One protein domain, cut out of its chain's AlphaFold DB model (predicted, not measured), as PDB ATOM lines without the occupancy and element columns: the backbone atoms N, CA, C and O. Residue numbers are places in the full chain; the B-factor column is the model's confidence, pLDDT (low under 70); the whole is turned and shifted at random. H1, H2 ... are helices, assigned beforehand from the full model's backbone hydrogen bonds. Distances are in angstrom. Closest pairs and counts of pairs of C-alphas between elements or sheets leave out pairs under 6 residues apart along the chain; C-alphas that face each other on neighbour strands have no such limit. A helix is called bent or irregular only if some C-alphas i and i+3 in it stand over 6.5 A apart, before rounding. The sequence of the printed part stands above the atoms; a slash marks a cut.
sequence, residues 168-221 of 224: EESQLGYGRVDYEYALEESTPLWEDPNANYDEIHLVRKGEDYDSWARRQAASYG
ATOM      1  N   GLU A 168     -87.072 -39.259  59.218       50.31
ATOM      2  CA  GLU A 168     -88.107 -39.814  58.366       50.31
ATOM      3  C   GLU A 168     -88.847 -40.991  59.001       50.31
ATOM      4  O   GLU A 168     -90.013 -41.151  58.678       50.31
ATOM      5  N   GLU A 169     -88.225 -41.766  59.894       50.16
ATOM      6  CA  GLU A 169     -88.853 -42.776  60.750       50.16
ATOM      7  C   GLU A 169     -89.576 -42.046  61.883       50.16
ATOM      8  O   GLU A 169     -88.956 -41.429  62.756       50.16
ATOM      9  N   SER A 170     -90.910 -42.080  61.873       53.50
ATOM     10  CA  SER A 170     -91.680 -41.698  63.055       53.50
ATOM     11  C   SER A 170     -91.137 -42.449  64.278       53.50
ATOM     12  O   SER A 170     -90.648 -43.574  64.167       53.50
ATOM     13  N   GLN A 171     -91.283 -41.884  65.483       52.44
ATOM     14  CA  GLN A 171     -90.936 -42.576  66.743       52.44
ATOM     15  C   GLN A 171     -91.644 -43.938  66.913       52.44
ATOM     16  O   GLN A 171     -91.336 -44.692  67.830       52.44
ATOM     17  N   LEU A 172     -92.612 -44.224  66.043       56.59
ATOM     18  CA  LEU A 172     -93.442 -45.413  66.001       56.59
ATOM     19  C   LEU A 172     -92.902 -46.473  65.022       56.59
ATOM     20  O   LEU A 172     -93.523 -47.519  64.881       56.59
ATOM     21  N   GLY A 173     -91.757 -46.223  64.372       61.41
ATOM     22  CA  GLY A 173     -91.077 -47.173  63.486       61.41
ATOM     23  C   GLY A 173     -91.571 -47.180  62.039       61.41
ATOM     24  O   GLY A 173     -91.131 -48.024  61.271       61.41
ATOM     25  N   TYR A 174     -92.460 -46.256  61.666       67.56
ATOM     26  CA  TYR A 174     -92.932 -46.095  60.288       67.56
ATOM     27  C   TYR A 174     -92.286 -44.878  59.666       67.56
ATOM     28  O   TYR A 174     -92.476 -43.772  60.176       67.56
ATOM     29  N   GLY A 175     -91.508 -45.093  58.614       79.00
ATOM     30  CA  GLY A 175     -90.824 -44.055  57.874       79.00
ATOM     31  C   GLY A 175     -91.646 -43.433  56.757       79.00
ATOM     32  O   GLY A 175     -92.586 -44.031  56.236       79.00
ATOM     33  N   ARG A 176     -91.250 -42.232  56.326       78.50
ATOM     34  CA  ARG A 176     -91.762 -41.615  55.091       78.50
ATOM     35  C   ARG A 176     -91.569 -42.533  53.876       78.50
ATOM     36  O   ARG A 176     -92.452 -42.599  53.031       78.50
ATOM     37  N   VAL A 177     -90.467 -43.281  53.831       81.31
ATOM     38  CA  VAL A 177     -90.212 -44.295  52.795       81.31
ATOM     39  C   VAL A 177     -91.250 -45.424  52.839       81.31
ATOM     40  O   VAL A 177     -91.751 -45.826  51.790       81.31
ATOM     41  N   ASP A 178     -91.630 -45.900  54.029       82.94
ATOM     42  CA  ASP A 178     -92.664 -46.934  54.176       82.94
ATOM     43  C   ASP A 178     -94.033 -46.423  53.712       82.94
ATOM     44  O   ASP A 178     -94.790 -47.148  53.070       82.94
ATOM     45  N   TYR A 179     -94.329 -45.152  53.988       86.62
ATOM     46  CA  TYR A 179     -95.534 -44.498  53.490       86.62
ATOM     47  C   TYR A 179     -95.548 -44.380  51.968       86.62
ATOM     48  O   TYR A 179     -96.576 -44.641  51.358       86.62
ATOM     49  N   GLU A 180     -94.434 -44.003  51.340       86.50
ATOM     50  CA  GLU A 180     -94.354 -43.903  49.878       86.50
ATOM     51  C   GLU A 180     -94.550 -45.266  49.208       86.50
ATOM     52  O   GLU A 180     -95.288 -45.364  48.228       86.50
ATOM     53  N   TYR A 181     -93.975 -46.325  49.783       84.56
ATOM     54  CA  TYR A 181     -94.194 -47.691  49.317       84.56
ATOM     55  C   TYR A 181     -95.659 -48.122  49.469       84.56
ATOM     56  O   TYR A 181     -96.285 -48.580  48.514       84.56
ATOM     57  N   ALA A 182     -96.242 -47.907  50.651       88.38
ATOM     58  CA  ALA A 182     -97.640 -48.221  50.904       88.38
ATOM     59  C   ALA A 182     -98.585 -47.396  50.014       88.38
ATOM     60  O   ALA A 182     -99.618 -47.898  49.572       88.38
ATOM     61  N   LEU A 183     -98.242 -46.143  49.710       89.44
ATOM     62  CA  LEU A 183     -98.988 -45.274  48.804       89.44
ATOM     63  C   LEU A 183     -98.957 -45.810  47.369       89.44
ATOM     64  O   LEU A 183    -100.004 -45.864  46.720       89.44
ATOM     65  N   GLU A 184     -97.789 -46.229  46.882       90.06
ATOM     66  CA  GLU A 184     -97.638 -46.846  45.560       90.06
ATOM     67  C   GLU A 184     -98.478 -48.125  45.446       90.06
ATOM     68  O   GLU A 184     -99.219 -48.286  44.475       90.06
ATOM     69  N   GLU A 185     -98.439 -48.986  46.465       88.75
ATOM     70  CA  GLU A 185     -99.222 -50.225  46.518       88.75
ATOM     71  C   GLU A 185    -100.735 -49.969  46.600       88.75
ATOM     72  O   GLU A 185    -101.536 -50.679  45.989       88.75
ATOM     73  N   SER A 186    -101.143 -48.905  47.294       90.25
ATOM     74  CA  SER A 186    -102.559 -48.578  47.502       90.25
ATOM     75  C   SER A 186    -103.204 -47.857  46.323       90.25
ATOM     76  O   SER A 186    -104.403 -48.005  46.086       90.25
ATOM     77  N   THR A 187    -102.424 -47.081  45.568       90.50
ATOM     78  CA  THR A 187    -102.913 -46.276  44.439       90.50
ATOM     79  C   THR A 187    -103.726 -47.080  43.413       90.50
ATOM     80  O   THR A 187    -104.837 -46.650  43.091       90.50
ATOM     81  N   PRO A 188    -103.259 -48.238  42.896       89.19
ATOM     82  CA  PRO A 188    -104.045 -49.026  41.945       89.19
ATOM     83  C   PRO A 188    -105.290 -49.647  42.582       89.19
ATOM     84  O   PRO A 188    -106.269 -49.904  41.884       89.19
ATOM     85  N   LEU A 189    -105.270 -49.875  43.897       87.06
ATOM     86  CA  LEU A 189    -106.386 -50.479  44.609       87.06
ATOM     87  C   LEU A 189    -107.554 -49.511  44.739       87.06
ATOM     88  O   LEU A 189    -108.676 -49.971  44.645       87.06
ATOM     89  N   TRP A 190    -107.324 -48.198  44.865       87.88
ATOM     90  CA  TRP A 190    -108.371 -47.173  45.048       87.88
ATOM     91  C   TRP A 190    -109.447 -47.107  43.961       87.88
ATOM     92  O   TRP A 190    -110.508 -46.519  44.191       87.88
ATOM     93  N   GLU A 191    -109.165 -47.629  42.771       86.44
ATOM     94  CA  GLU A 191    -110.123 -47.686  41.666       86.44
ATOM     95  C   GLU A 191    -110.726 -49.084  41.477       86.44
ATOM     96  O   GLU A 191    -111.664 -49.241  40.693       86.44
ATOM     97  N   ASP A 192    -110.241 -50.091  42.208       84.56
ATOM     98  CA  ASP A 192    -110.769 -51.447  42.154       84.56
ATOM     99  C   ASP A 192    -111.947 -51.602  43.138       84.56
ATOM    100  O   ASP A 192    -111.768 -51.526  44.360       84.56
ATOM    101  N   PRO A 193    -113.177 -51.844  42.642       77.25
ATOM    102  CA  PRO A 193    -114.343 -52.077  43.492       77.25
ATOM    103  C   PRO A 193    -114.287 -53.412  44.251       77.25
ATOM    104  O   PRO A 193    -115.114 -53.633  45.134       77.25
ATOM    105  N   ASN A 194    -113.354 -54.304  43.906       79.62
ATOM    106  CA  ASN A 194    -113.151 -55.591  44.569       79.62
ATOM    107  C   ASN A 194    -111.915 -55.610  45.479       79.62
ATOM    108  O   ASN A 194    -111.651 -56.644  46.098       79.62
ATOM    109  N   ALA A 195    -111.152 -54.515  45.559       74.62
ATOM    110  CA  ALA A 195    -109.999 -54.448  46.445       74.62
ATOM    111  C   ALA A 195    -110.437 -54.499  47.912       74.62
ATOM    112  O   ALA A 195    -111.420 -53.877  48.323       74.62
ATOM    113  N   ASN A 196    -109.684 -55.250  48.715       72.44
ATOM    114  CA  ASN A 196    -109.868 -55.276  50.154       72.44
ATOM    115  C   ASN A 196    -109.032 -54.156  50.788       72.44
ATOM    116  O   ASN A 196    -107.817 -54.271  50.905       72.44
ATOM    117  N   TYR A 197    -109.694 -53.070  51.187       64.94
ATOM    118  CA  TYR A 197    -109.057 -51.893  51.790       64.94
ATOM    119  C   TYR A 197    -108.839 -52.009  53.304       64.94
ATOM    120  O   TYR A 197    -108.382 -51.052  53.934       64.94
ATOM    121  N   ASP A 198    -109.185 -53.149  53.906       65.50
ATOM    122  CA  ASP A 198    -109.088 -53.341  55.357       65.50
ATOM    123  C   ASP A 198    -107.663 -53.687  55.814       65.50
ATOM    124  O   ASP A 198    -107.408 -53.880  57.006       65.50
ATOM    125  N   GLU A 199    -106.708 -53.746  54.887       73.75
ATOM    126  CA  GLU A 199    -105.315 -53.996  55.214       73.75
ATOM    127  C   GLU A 199    -104.696 -52.762  55.868       73.75
ATOM    128  O   GLU A 199    -104.598 -51.679  55.292       73.75
ATOM    129  N   ILE A 200    -104.292 -52.943  57.125       73.19
ATOM    130  CA  ILE A 200    -103.827 -51.859  57.990       73.19
ATOM    131  C   ILE A 200    -102.681 -51.089  57.336       73.19
ATOM    132  O   ILE A 200    -102.707 -49.866  57.413       73.19
ATOM    133  N   HIS A 201    -101.758 -51.769  56.647       82.06
ATOM    134  CA  HIS A 201    -100.564 -51.179  56.038       82.06
ATOM    135  C   HIS A 201    -100.841 -50.296  54.810       82.06
ATOM    136  O   HIS A 201    -100.012 -49.445  54.500       82.06
ATOM    137  N   LEU A 202    -101.999 -50.430  54.153       90.56
ATOM    138  CA  LEU A 202    -102.341 -49.640  52.969       90.56
ATOM    139  C   LEU A 202    -102.694 -48.191  53.330       90.56
ATOM    140  O   LEU A 202    -103.306 -47.910  54.367       90.56
ATOM    141  N   VAL A 203    -102.345 -47.268  52.437       91.25
ATOM    142  CA  VAL A 203    -102.707 -45.849  52.497       91.25
ATOM    143  C   VAL A 203    -104.089 -45.655  51.882       91.25
ATOM    144  O   VAL A 203    -104.375 -46.066  50.754       91.25
ATOM    145  N   ARG A 204    -104.985 -45.000  52.615       89.94
ATOM    146  CA  ARG A 204    -106.325 -44.685  52.108       89.94
ATOM    147  C   ARG A 204    -106.260 -43.536  51.104       89.94
ATOM    148  O   ARG A 204    -105.373 -42.689  51.157       89.94
ATOM    149  N   LYS A 205    -107.234 -43.466  50.194       90.31
ATOM    150  CA  LYS A 205    -107.302 -42.385  49.202       90.31
ATOM    151  C   LYS A 205    -107.361 -41.020  49.898       90.31
ATOM    152  O   LYS A 205    -108.309 -40.746  50.629       90.31
ATOM    153  N   GLY A 206    -106.357 -40.179  49.645       88.88
ATOM    154  CA  GLY A 206    -106.232 -38.846  50.245       88.88
ATOM    155  C   GLY A 206    -105.733 -38.826  51.695       88.88
ATOM    156  O   GLY A 206    -105.777 -37.775  52.323       88.88
ATOM    157  N   GLU A 207    -105.284 -39.957  52.240       89.19
ATOM    158  CA  GLU A 207    -104.667 -40.013  53.566       89.19
ATOM    159  C   GLU A 207    -103.237 -39.469  53.533       89.19
ATOM    160  O   GLU A 207    -102.480 -39.754  52.608       89.19
ATOM    161  N   ASP A 208    -102.877 -38.684  54.549       88.31
ATOM    162  CA  ASP A 208    -101.526 -38.161  54.725       88.31
ATOM    163  C   ASP A 208    -100.633 -39.097  55.557       88.31
ATOM    164  O   ASP A 208    -101.085 -40.042  56.212       88.31
ATOM    165  N   TYR A 209     -99.332 -38.804  55.533       86.31
ATOM    166  CA  TYR A 209     -98.312 -39.565  56.249       86.31
ATOM    167  C   TYR A 209     -98.602 -39.702  57.749       86.31
ATOM    168  O   TYR A 209     -98.538 -40.808  58.286       86.31
ATOM    169  N   ASP A 210     -98.941 -38.605  58.428       82.94
ATOM    170  CA  ASP A 210     -99.120 -38.599  59.883       82.94
ATOM    171  C   ASP A 210    -100.335 -39.432  60.308       82.94
ATOM    172  O   ASP A 210    -100.303 -40.134  61.326       82.94
ATOM    173  N   SER A 211    -101.412 -39.375  59.524       85.75
ATOM    174  CA  SER A 211    -102.625 -40.159  59.748       85.75
ATOM    175  C   SER A 211    -102.367 -41.643  59.518       85.75
ATOM    176  O   SER A 211    -102.714 -42.461  60.377       85.75
ATOM    177  N   TRP A 212    -101.686 -41.985  58.423       88.25
ATOM    178  CA  TRP A 212    -101.295 -43.360  58.129       88.25
ATOM    179  C   TRP A 212    -100.373 -43.925  59.219       88.25
ATOM    180  O   TRP A 212    -100.675 -44.974  59.790       88.25
ATOM    181  N   ALA A 213     -99.314 -43.201  59.593       84.31
ATOM    182  CA  ALA A 213     -98.350 -43.629  60.607       84.31
ATOM    183  C   ALA A 213     -99.011 -43.825  61.981       84.31
ATOM    184  O   ALA A 213     -98.703 -44.779  62.698       84.31
ATOM    185  N   ARG A 214     -99.979 -42.970  62.343       81.38
ATOM    186  CA  ARG A 214    -100.759 -43.128  63.580       81.38
ATOM    187  C   ARG A 214    -101.638 -44.379  63.552       81.38
ATOM    188  O   ARG A 214    -101.744 -45.048  64.579       81.38
ATOM    189  N   ARG A 215    -102.257 -44.716  62.413       85.81
ATOM    190  CA  ARG A 215    -103.015 -45.975  62.272       85.81
ATOM    191  C   ARG A 215    -102.106 -47.187  62.398       85.81
ATOM    192  O   ARG A 215    -102.475 -48.128  63.100       85.81
ATOM    193  N   GLN A 216    -100.930 -47.137  61.771       82.31
ATOM    194  CA  GLN A 216     -99.942 -48.199  61.916       82.31
ATOM    195  C   GLN A 216     -99.600 -48.380  63.393       82.31
ATOM    196  O   GLN A 216     -99.849 -49.442  63.950       82.31
ATOM    197  N   ALA A 217     -99.178 -47.320  64.076       76.00
ATOM    198  CA  ALA A 217     -98.842 -47.366  65.496       76.00
ATOM    199  C   ALA A 217     -99.974 -47.898  66.390       76.00
ATOM    200  O   ALA A 217     -99.747 -48.758  67.246       76.00
ATOM    201  N   ALA A 218    -101.208 -47.441  66.161       75.00
ATOM    202  CA  ALA A 218    -102.375 -47.891  66.912       75.00
ATOM    203  C   ALA A 218    -102.642 -49.394  66.729       75.00
ATOM    204  O   ALA A 218    -103.068 -50.055  67.675       75.00
ATOM    205  N   SER A 219    -102.352 -49.955  65.550       70.31
ATOM    206  CA  SER A 219    -102.513 -51.391  65.297       70.31
ATOM    207  C   SER A 219    -101.564 -52.270  66.117       70.31
ATOM    208  O   SER A 219    -101.936 -53.380  66.494       70.31
ATOM    209  N   TYR A 220    -100.386 -51.752  66.477       67.06
ATOM    210  CA  TYR A 220     -99.414 -52.439  67.335       67.06
ATOM    211  C   TYR A 220     -99.617 -52.141  68.828       67.06
ATOM    212  O   TYR A 220     -98.779 -52.501  69.653       67.06
ATOM    213  N   GLY A 221    -100.726 -51.490  69.199       59.53
ATOM    214  CA  GLY A 221    -101.014 -51.127  70.588       59.53
ATOM    215  C   GLY A 221    -100.127 -50.003  71.129       59.53
ATOM    216  O   GLY A 221    -100.100 -49.776  72.337       59.53
TER     217      GLY A 221
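Overview. This is residues 168 to 221 of the 224 residues of an uncharacterized protein of Staphylococcus auricularis (UniProt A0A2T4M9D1). Two short helices, H1 and H2, meet as an L, with the corner near Tyr 179 of H1 and Tyr 209, the first residue of H2. A long loop, residues 187 to 208, swings past the last residue of H1, turns round at Pro 193 and folds back toward the start of H2, while the unnamed residues 168 to 175 make the opposite end of the long axis. The printed part has 54 residues with two named helices, H1 then H2 along the chain, and no named strand. The class is all helix, though under half of the residues, 22 of 54, are in named elements. The whole is compact, with a radius of gyration of the C-alphas of 11.0 A, yet elongated in outline, spanning 34 by 21 by 14 A.

Arrangement. H1, residues 176 to 186, and H2, residues 209 to 219, touch, with 4 pairs of C-alphas within 8 A. Their closest C-alphas are those of Tyr 179 and Tyr 209, 6.3 A apart. The lines of the two helices are about perpendicular, at 86 degrees, and their centres are 12.5 A apart. In both H1 and H2, every O i to N i+4 pair is within hydrogen-bond range.

Along the chain. H1 begins at C-alpha 176, at (-91.762, -41.615, 55.091), and ends at C-alpha 186, at (-102.559, -48.578, 47.502), a length of 14.9 A. H2 measures 15.5 A from C-alpha 209 to C-alpha 219, which is at (-102.513, -51.391, 65.297). Neither helix is bent.

Size, cuts and confidence. The two C-alphas farthest apart are those of Gln 171 and Pro 193, at 34.3 A. The printed part has no cut, and the link from H1 to H2, 22 residues, is long. The mean pLDDT of the printed part is 78.9; residues 168 to 174, 197 to 198 and 220 to 221 are under 70.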